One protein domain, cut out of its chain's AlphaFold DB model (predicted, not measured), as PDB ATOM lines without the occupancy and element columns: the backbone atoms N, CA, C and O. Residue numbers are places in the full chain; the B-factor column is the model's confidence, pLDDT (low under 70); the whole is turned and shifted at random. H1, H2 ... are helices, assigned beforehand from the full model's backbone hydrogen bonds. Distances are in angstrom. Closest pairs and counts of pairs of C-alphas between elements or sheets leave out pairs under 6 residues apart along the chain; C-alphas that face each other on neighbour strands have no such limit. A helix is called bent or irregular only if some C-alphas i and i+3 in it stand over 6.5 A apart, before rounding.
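AT A GLANCE: This is residues 20 to 90 of the 95 residues of an uncharacterized protein of Micromonospora kangleipakensis (UniProt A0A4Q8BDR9). Two long helices, H1 and H2, lie side by side as a helical hairpin, and the shorter H3 sits at the end away from the H1 to H2 link, angled across toward the beginning of H1. At the other end, residues 44 to 50 stick out. The printed part has 71 residues with three named helices in the order H1, H2, H3 and no named strand: all helix. It is loose, with a radius of gyration of the C-alphas of 14.5 A, and spans 46 by 23 by 14 A.

IN THESE COORDINATES: H1, residues 20 to 45, begins at C-alpha 20 (106.629, 107.790, 108.438) and is 37.0 A long. H2, residues 51 to 74, is 32.0 A long; it is only just irregular, with C-alphas 68 and 71 6.6 A apart, and has a kink of 30 degrees near residue 66. H3, residues 78 to 89, is 16.4 A long and ends at C-alpha 89 (116.502, 98.154, 108.023).

HOW THE PARTS SIT: H1 and H2 touch, opposite ways at a shallow tilt of 25 degrees; their closest C-alphas, of Val 24 and Leu 70, are 6.2 A apart. With residues 20 to 27 alone, H1 touches H3, the same way at a steep tilt of 44 degrees; their closest C-alphas, of Leu 23 and Ala 85, are 6.5 A apart. H2 and H3 are close but not clearly touching, with the closest C-alphas, of Leu 73 and Thr 81, 6.7 A apart. Every O i to N i+4 pair is within hydrogen-bond range in H1, against 18 of 20 in H2 and 6 of 8 in H3.

THE WHOLE: The two C-alphas farthest apart, of Ser 48 and His 79, are 45.7 A apart. The printed part has no cut, and both links are tight. Mean pLDDT of the printed part is 90.8; residue 90 is under 70.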
ATOM      1  N   LYS A  20     105.927 106.844 107.577       83.38
ATOM      2  CA  LYS A  20     106.629 107.790 108.438       83.38
ATOM      3  C   LYS A  20     106.256 107.599 109.907       83.38
ATOM      4  O   LYS A  20     107.130 107.709 110.764       83.38
ATOM      5  N   SER A  21     104.992 107.316 110.200       84.12
ATOM      6  CA  SER A  21     104.521 107.007 111.551       84.12
ATOM      7  C   SER A  21     105.109 105.683 112.053       84.12
ATOM      8  O   SER A  21     105.581 105.635 113.191       84.12
ATOM      9  N   ASP A  22     105.200 104.671 111.189       87.31
ATOM     10  CA  ASP A  22     105.848 103.391 111.507       87.31
ATOM     11  C   ASP A  22     107.343 103.554 111.782       87.31
ATOM     12  O   ASP A  22     107.853 103.063 112.790       87.31
ATOM     13  N   LEU A  23     108.046 104.320 110.944       89.19
ATOM     14  CA  LEU A  23     109.462 104.609 111.156       89.19
ATOM     15  C   LEU A  23     109.697 105.389 112.457       89.19
ATOM     16  O   LEU A  23     110.640 105.103 113.191       89.19
ATOM     17  N   VAL A  24     108.836 106.359 112.786       91.31
ATOM     18  CA  VAL A  24     108.901 107.078 114.071       91.31
ATOM     19  C   VAL A  24     108.729 106.110 115.240       91.31
ATOM     20  O   VAL A  24     109.475 106.203 116.215       91.31
ATOM     21  N   ALA A  25     107.787 105.168 115.151       90.81
ATOM     22  CA  ALA A  25     107.588 104.152 116.179       90.81
ATOM     23  C   ALA A  25     108.803 103.215 116.304       90.81
ATOM     24  O   ALA A  25     109.245 102.934 117.420       90.81
ATOM     25  N   GLN A  26     109.386 102.789 115.179       91.75
ATOM     26  CA  GLN A  26     110.583 101.948 115.139       91.75
ATOM     27  C   GLN A  26     111.789 102.648 115.774       91.75
ATOM     28  O   GLN A  26     112.449 102.070 116.636       91.75
ATOM     29  N   VAL A  27     112.051 103.902 115.396       91.62
ATOM     30  CA  VAL A  27     113.156 104.703 115.943       91.62
ATOM     31  C   VAL A  27     112.959 104.911 117.441       91.62
ATOM     32  O   VAL A  27     113.890 104.703 118.211       91.62
ATOM     33  N   HIS A  28     111.741 105.241 117.876       93.62
ATOM     34  CA  HIS A  28     111.427 105.407 119.294       93.62
ATOM     35  C   HIS A  28     111.660 104.112 120.090       93.62
ATOM     36  O   HIS A  28     112.282 104.136 121.153       93.62
ATOM     37  N   HIS A  29     111.218 102.967 119.562       93.31
ATOM     38  CA  HIS A  29     111.443 101.667 120.193       93.31
ATOM     39  C   HIS A  29     112.934 101.301 120.271       93.31
ATOM     40  O   HIS A  29     113.412 100.846 121.316       93.31
ATOM     41  N   HIS A  30     113.683 101.540 119.191       92.81
ATOM     42  CA  HIS A  30     115.124 101.314 119.165       92.81
ATOM     43  C   HIS A  30     115.845 102.205 120.185       92.81
ATOM     44  O   HIS A  30     116.636 101.705 120.983       92.81
ATOM     45  N   SER A  31     115.524 103.504 120.226       93.56
ATOM     46  CA  SER A  31     116.092 104.437 121.203       93.56
ATOM     47  C   SER A  31     115.851 103.978 122.640       93.56
ATOM     48  O   SER A  31     116.798 103.952 123.421       93.56
ATOM     49  N   ARG A  32     114.632 103.536 122.981       95.56
ATOM     50  CA  ARG A  32     114.341 102.986 124.317       95.56
ATOM     51  C   ARG A  32     115.170 101.752 124.643       95.56
ATOM     52  O   ARG A  32     115.779 101.688 125.704       95.56
ATOM     53  N   THR A  33     115.260 100.812 123.707       96.00
ATOM     54  CA  THR A  33     116.058  99.590 123.884       96.00
ATOM     55  C   THR A  33     117.528  99.906 124.167       96.00
ATOM     56  O   THR A  33     118.135  99.308 125.062       96.00
ATOM     57  N   VAL A  34     118.100 100.868 123.435       95.94
ATOM     58  CA  VAL A  34     119.477 101.329 123.648       95.94
ATOM     59  C   VAL A  34     119.621 101.999 125.013       95.94
ATOM     60  O   VAL A  34     120.520 101.630 125.766       95.94
ATOM     61  N   ILE A  35     118.727 102.926 125.372       96.44
ATOM     62  CA  ILE A  35     118.749 103.608 126.676       96.44
ATOM     63  C   ILE A  35     118.707 102.584 127.819       96.44
ATOM     64  O   ILE A  35     119.554 102.624 128.708       96.44
ATOM     65  N   ASP A  36     117.814 101.598 127.761       97.12
ATOM     66  CA  ASP A  36     117.697 100.558 128.789       97.12
ATOM     67  C   ASP A  36     118.944  99.667 128.890       97.12
ATOM     68  O   ASP A  36     119.354  99.250 129.981       97.12
ATOM     69  N   ALA A  37     119.560  99.320 127.758       97.69
ATOM     70  CA  ALA A  37     120.813  98.570 127.746       97.69
ATOM     71  C   ALA A  37     121.956  99.383 128.375       97.69
ATOM     72  O   ALA A  37     122.732  98.854 129.179       97.69
ATOM     73  N   GLU A  38     122.022 100.673 128.062       97.06
ATOM     74  CA  GLU A  38     123.042 101.590 128.555       97.06
ATOM     75  C   GLU A  38     122.883 101.898 130.043       97.06
ATOM     76  O   GLU A  38     123.870 101.842 130.776       97.06
ATOM     77  N   LEU A  39     121.660 102.103 130.533       97.25
ATOM     78  CA  LEU A  39     121.383 102.277 131.961       97.25
ATOM     79  C   LEU A  39     121.756 101.028 132.760       97.25
ATOM     80  O   LEU A  39     122.397 101.132 133.806       97.25
ATOM     81  N   ARG A  40     121.445  99.830 132.245       96.31
ATOM     82  CA  ARG A  40     121.896  98.570 132.860       96.31
ATOM     83  C   ARG A  40     123.417  98.460 132.870       96.31
ATOM     84  O   ARG A  40     123.998  98.021 133.863       96.31
ATOM     85  N   ARG A  41     124.090  98.858 131.786       96.88
ATOM     86  CA  ARG A  41     125.558  98.869 131.730       96.88
ATOM     87  C   ARG A  41     126.146  99.864 132.727       96.88
ATOM     88  O   ARG A  41     127.125  99.527 133.390       96.88
ATOM     89  N   LEU A  42     125.558 101.050 132.836       96.56
ATOM     90  CA  LEU A  42     125.984 102.109 133.740       96.56
ATOM     91  C   LEU A  42     125.827 101.684 135.202       96.56
ATOM     92  O   LEU A  42     126.794 101.768 135.952       96.56
ATOM     93  N   ALA A  43     124.673 101.122 135.572       95.81
ATOM     94  CA  ALA A  43     124.414 100.604 136.914       95.81
ATOM     95  C   ALA A  43     125.434  99.533 137.341       95.81
ATOM     96  O   ALA A  43     125.870  99.507 138.488       95.81
ATOM     97  N   ARG A  44     125.873  98.672 136.408       96.19
ATOM     98  CA  ARG A  44     126.934  97.686 136.679       96.19
ATOM     99  C   ARG A  44     128.313  98.319 136.865       96.19
ATOM    100  O   ARG A  44     129.103  97.813 137.653       96.19
ATOM    101  N   LYS A  45     128.630  99.374 136.108       97.12
ATOM    102  CA  LYS A  45     129.944 100.042 136.156       97.12
ATOM    103  C   LYS A  45     130.079 101.003 137.333       97.12
ATOM    104  O   LYS A  45     131.196 101.232 137.786       97.12
ATOM    105  N   VAL A  46     128.972 101.567 137.805       96.44
ATOM    106  CA  VAL A  46     128.951 102.574 138.869       96.44
ATOM    107  C   VAL A  46     127.910 102.171 139.920       96.44
ATOM    108  O   VAL A  46     126.797 102.696 139.920       96.44
ATOM    109  N   PRO A  47     128.252 101.241 140.835       90.88
ATOM    110  CA  PRO A  47     127.307 100.705 141.821       90.88
ATOM    111  C   PRO A  47     126.806 101.739 142.840       90.88
ATOM    112  O   PRO A  47     125.841 101.483 143.552       90.88
ATOM    113  N   SER A  48     127.469 102.896 142.937       96.00
ATOM    114  CA  SER A  48     127.064 104.010 143.797       96.00
ATOM    115  C   SER A  48     125.901 104.829 143.232       96.00
ATOM    116  O   SER A  48     125.316 105.616 143.975       96.00
ATOM    117  N   LEU A  49     125.552 104.666 141.948       94.50
ATOM    118  CA  LEU A  49     124.377 105.318 141.373       94.50
ATOM    119  C   LEU A  49     123.110 104.719 141.969       94.50
ATOM    120  O   LEU A  49     122.864 103.513 141.890       94.50
ATOM    121  N   ARG A  50     122.273 105.580 142.540       95.00
ATOM    122  CA  ARG A  50     120.978 105.165 143.070       95.00
ATOM    123  C   ARG A  50     119.977 105.067 141.934       95.00
ATOM    124  O   ARG A  50     120.144 105.644 140.860       95.00
ATOM    125  N   ARG A  51     118.864 104.390 142.214       93.62
ATOM    126  CA  ARG A  51     117.762 104.263 141.259       93.62
ATOM    127  C   ARG A  51     117.258 105.624 140.762       93.62
ATOM    128  O   ARG A  51     117.113 105.793 139.560       93.62
ATOM    129  N   ALA A  52     117.102 106.593 141.665       96.50
ATOM    130  CA  ALA A  52     116.675 107.947 141.317       96.50
ATOM    131  C   ALA A  52     117.638 108.646 140.342       96.50
ATOM    132  O   ALA A  52     117.195 109.342 139.435       96.50
ATOM    133  N   ASP A  53     118.949 108.427 140.492       96.38
ATOM    134  CA  ASP A  53     119.950 109.022 139.604       96.38
ATOM    135  C   ASP A  53     119.835 108.408 138.191       96.38
ATOM    136  O   ASP A  53     119.892 109.121 137.190       96.38
ATOM    137  N   LEU A  54     119.589 107.093 138.098       95.94
ATOM    138  CA  LEU A  54     119.337 106.405 136.826       95.94
ATOM    139  C   LEU A  54     118.022 106.840 136.165       95.94
ATOM    140  O   LEU A  54     117.986 106.957 134.944       95.94
ATOM    141  N   ASP A  55     116.967 107.093 136.943       96.44
ATOM    142  CA  ASP A  55     115.678 107.557 136.416       96.44
ATOM    143  C   ASP A  55     115.790 108.977 135.829       96.44
ATOM    144  O   ASP A  55     115.242 109.246 134.761       96.44
ATOM    145  N   VAL A  56     116.563 109.870 136.464       97.75
ATOM    146  CA  VAL A  56     116.868 111.202 135.908       97.75
ATOM    147  C   VAL A  56     117.626 111.077 134.587       97.75
ATOM    148  O   VAL A  56     117.248 111.707 133.602       97.75
ATOM    149  N   ILE A  57     118.660 110.230 134.537       96.75
ATOM    150  CA  ILE A  57     119.425 109.992 133.305       96.75
ATOM    151  C   ILE A  57     118.516 109.425 132.208       96.75
ATOM    152  O   ILE A  57     118.592 109.879 131.068       96.75
ATOM    153  N   ALA A  58     117.642 108.472 132.541       96.81
ATOM    154  CA  ALA A  58     116.676 107.906 131.604       96.81
ATOM    155  C   ALA A  58     115.786 108.997 130.997       96.81
ATOM    156  O   ALA A  58     115.724 109.118 129.776       96.81
ATOM    157  N   ALA A  59     115.173 109.831 131.841       97.25
ATOM    158  CA  ALA A  59     114.297 110.911 131.402       97.25
ATOM    159  C   ALA A  59     115.026 111.915 130.492       97.25
ATOM    160  O   ALA A  59     114.512 112.274 129.434       97.25
ATOM    161  N   THR A  60     116.250 112.318 130.849       97.69
ATOM    162  CA  THR A  60     117.055 113.222 130.013       97.69
ATOM    163  C   THR A  60     117.411 112.590 128.665       97.69
ATOM    164  O   THR A  60     117.349 113.258 127.634       97.69
ATOM    165  N   LEU A  61     117.770 111.304 128.636       97.12
ATOM    166  CA  LEU A  61     118.078 110.611 127.383       97.12
ATOM    167  C   LEU A  61     116.837 110.449 126.496       97.12
ATOM    168  O   LEU A  61     116.941 110.618 125.280       97.12
ATOM    169  N   GLU A  62     115.672 110.165 127.084       95.88
ATOM    170  CA  GLU A  62     114.400 110.117 126.358       95.88
ATOM    171  C   GLU A  62     114.046 111.487 125.759       95.88
ATOM    172  O   GLU A  62     113.696 111.563 124.581       95.88
ATOM    173  N   GLU A  63     114.212 112.578 126.510       96.50
ATOM    174  CA  GLU A  63     113.963 113.944 126.027       96.50
ATOM    175  C   GLU A  63     114.898 114.339 124.872       96.50
ATOM    176  O   GLU A  63     114.468 114.934 123.877       96.50
ATOM    177  N   ILE A  64     116.179 113.967 124.965       95.44
ATOM    178  CA  ILE A  64     117.160 114.187 123.897       95.44
ATOM    179  C   ILE A  64     116.779 113.385 122.649       95.44
ATOM    180  O   ILE A  64     116.798 113.935 121.544       95.44
ATOM    181  N   ALA A  65     116.420 112.107 122.795       94.25
ATOM    182  CA  ALA A  65     116.000 111.268 121.674       94.25
ATOM    183  C   ALA A  65     114.729 111.818 121.009       94.25
ATOM    184  O   ALA A  65     114.653 111.916 119.780       94.25
ATOM    185  N   GLU A  66     113.757 112.251 121.808       93.19
ATOM    186  CA  GLU A  66     112.532 112.876 121.321       93.19
ATOM    187  C   GLU A  66     112.840 114.161 120.538       93.19
ATOM    188  O   GLU A  66     112.399 114.312 119.398       93.19
ATOM    189  N   SER A  67     113.666 115.052 121.086       92.06
ATOM    190  CA  SER A  67     113.975 116.352 120.477       92.06
ATOM    191  C   SER A  67     114.849 116.236 119.225       92.06
ATOM    192  O   SER A  67     114.591 116.883 118.205       92.06
ATOM    193  N   LEU A  68     115.900 115.418 119.283       90.19
ATOM    194  CA  LEU A  68     116.904 115.338 118.223       90.19
ATOM    195  C   LEU A  68     116.546 114.335 117.130       90.19
ATOM    196  O   LEU A  68     116.975 114.528 115.994       90.19
ATOM    197  N   LEU A  69     115.780 113.289 117.436       89.25
ATOM    198  CA  LEU A  69     115.451 112.244 116.466       89.25
ATOM    199  C   LEU A  69     113.979 112.312 116.082       89.25
ATOM    200  O   LEU A  69     113.660 112.554 114.920       89.25
ATOM    201  N   LEU A  70     113.074 112.147 117.046       90.81
ATOM    202  CA  LEU A  70     111.660 111.897 116.754       90.81
ATOM    203  C   LEU A  70     110.939 113.149 116.258       90.81
ATOM    204  O   LEU A  70     110.278 113.107 115.220       90.81
ATOM    205  N   ALA A  71     111.125 114.291 116.916       91.00
ATOM    206  CA  ALA A  71     110.566 115.566 116.484       91.00
ATOM    207  C   ALA A  71     111.096 115.970 115.100       91.00
ATOM    208  O   ALA A  71     110.333 116.411 114.237       91.00
ATOM    209  N   ARG A  72     112.393 115.769 114.840       88.44
ATOM    210  CA  ARG A  72     112.985 116.055 113.523       88.44
ATOM    211  C   ARG A  72     112.460 115.110 112.452       88.44
ATOM    212  O   ARG A  72     112.148 115.570 111.357       88.44
ATOM    213  N   LEU A  73     112.312 113.825 112.763       89.06
ATOM    214  CA  LEU A  73     111.787 112.826 111.839       89.06
ATOM    215  C   LEU A  73     110.320 113.095 111.494       89.06
ATOM    216  O   LEU A  73     109.968 113.104 110.315       89.06
ATOM    217  N   ARG A  74     109.479 113.426 112.484       89.62
ATOM    218  CA  ARG A  74     108.078 113.831 112.262       89.62
ATOM    219  C   ARG A  74     107.961 115.057 111.352       89.62
ATOM    220  O   ARG A  74     107.006 115.147 110.588       89.62
ATOM    221  N   ASN A  75     108.958 115.939 111.341       88.50
ATOM    222  CA  ASN A  75     108.998 117.125 110.479       88.50
ATOM    223  C   ASN A  75     109.834 116.946 109.194       88.50
ATOM    224  O   ASN A  75     109.923 117.863 108.380       88.50
ATOM    225  N   ALA A  76     110.447 115.780 108.979       85.69
ATOM    226  CA  ALA A  76     111.308 115.542 107.827       85.69
ATOM    227  C   ALA A  76     110.507 115.372 106.524       85.69
ATOM    228  O   ALA A  76     109.401 114.822 106.516       85.69
ATOM    229  N   ALA A  77     111.104 115.814 105.414       81.88
ATOM    230  CA  ALA A  77     110.612 115.549 104.061       81.88
ATOM    231  C   ALA A  77     110.780 114.062 103.687       81.88
ATOM    232  O   ALA A  77     111.707 113.410 104.171       81.88
ATOM    233  N   GLY A  78     109.941 113.547 102.783       77.94
ATOM    234  CA  GLY A  78     109.873 112.113 102.446       77.94
ATOM    235  C   GLY A  78     111.195 111.473 101.983       77.94
ATOM    236  O   GLY A  78     111.503 110.338 102.328       77.94
ATOM    237  N   HIS A  79     112.051 112.211 101.270       75.69
ATOM    238  CA  HIS A  79     113.362 111.685 100.867       75.69
ATOM    239  C   HIS A  79     114.314 111.480 102.066       75.69
ATOM    240  O   HIS A  79     115.180 110.611 102.039       75.69
ATOM    241  N   ARG A  80     114.162 112.275 103.137       78.56
ATOM    242  CA  ARG A  80     114.945 112.143 104.377       78.56
ATOM    243  C   ARG A  80     114.427 110.997 105.239       78.56
ATOM    244  O   ARG A  80     115.234 110.328 105.868       78.56
ATOM    245  N   THR A  81     113.119 110.742 105.244       81.88
ATOM    246  CA  THR A  81     112.550 109.596 105.971       81.88
ATOM    247  C   THR A  81     113.002 108.272 105.358       81.88
ATOM    248  O   THR A  81     113.373 107.375 106.102       81.88
ATOM    249  N   ALA A  82     113.083 108.169 104.025       82.00
ATOM    250  CA  ALA A  82     113.589 106.968 103.349       82.00
ATOM    251  C   ALA A  82     115.066 106.671 103.674       82.00
ATOM    252  O   ALA A  82     115.422 105.530 103.952       82.00
ATOM    253  N   ALA A  83     115.921 107.700 103.701       83.56
ATOM    254  CA  ALA A  83     117.327 107.546 104.084       83.56
ATOM    255  C   ALA A  83     117.504 107.150 105.559       83.56
ATOM    256  O   ALA A  83     118.453 106.456 105.898       83.56
ATOM    257  N   VAL A  84     116.605 107.591 106.444       83.88
ATOM    258  CA  VAL A  84     116.611 107.145 107.842       83.88
ATOM    259  C   VAL A  84     116.139 105.696 107.932       83.88
ATOM    260  O   VAL A  84     116.795 104.914 108.606       83.88
ATOM    261  N   ALA A  85     115.074 105.310 107.223       84.94
ATOM    262  CA  ALA A  85     114.573 103.933 107.217       84.94
ATOM    263  C   ALA A  85     115.661 102.912 106.854       84.94
ATOM    264  O   ALA A  85     115.849 101.939 107.580       84.94
ATOM    265  N   SER A  86     116.466 103.182 105.820       83.75
ATOM    266  CA  SER A  86     117.525 102.254 105.398       83.75
ATOM    267  C   SER A  86     118.608 102.018 106.462       83.75
ATOM    268  O   SER A  86     119.192 100.932 106.508       83.75
ATOM    269  N   LEU A  87     118.858 102.987 107.352       84.81
ATOM    270  CA  LEU A  87     119.792 102.825 108.474       84.81
ATOM    271  C   LEU A  87     119.271 101.830 109.518       84.81
ATOM    272  O   LEU A  87     120.066 101.124 110.136       84.81
ATOM    273  N   PHE A  88     117.951 101.767 109.709       77.31
ATOM    274  CA  PHE A  88     117.310 100.861 110.665       77.31
ATOM    275  C   PHE A  88     116.970  99.496 110.046       77.31
ATOM    276  O   PHE A  88     117.003  98.493 110.755       77.31
ATOM    277  N   ASP A  89     116.720  99.423 108.735       72.75
ATOM    278  CA  ASP A  89     116.502  98.154 108.023       72.75
ATOM    279  C   ASP A  89     117.791  97.341 107.860       72.75
ATOM    280  O   ASP A  89     117.767  96.113 107.948       72.75
ATOM    281  N   SER A  90     118.940  98.009 107.717       58.50
ATOM    282  CA  SER A  90     120.246  97.334 107.632       58.50
ATOM    283  C   SER A  90     120.613  96.576 108.917       58.50
ATOM    284  O   SER A  90     121.415  95.654 108.866       58.50
TER     285      SER A  90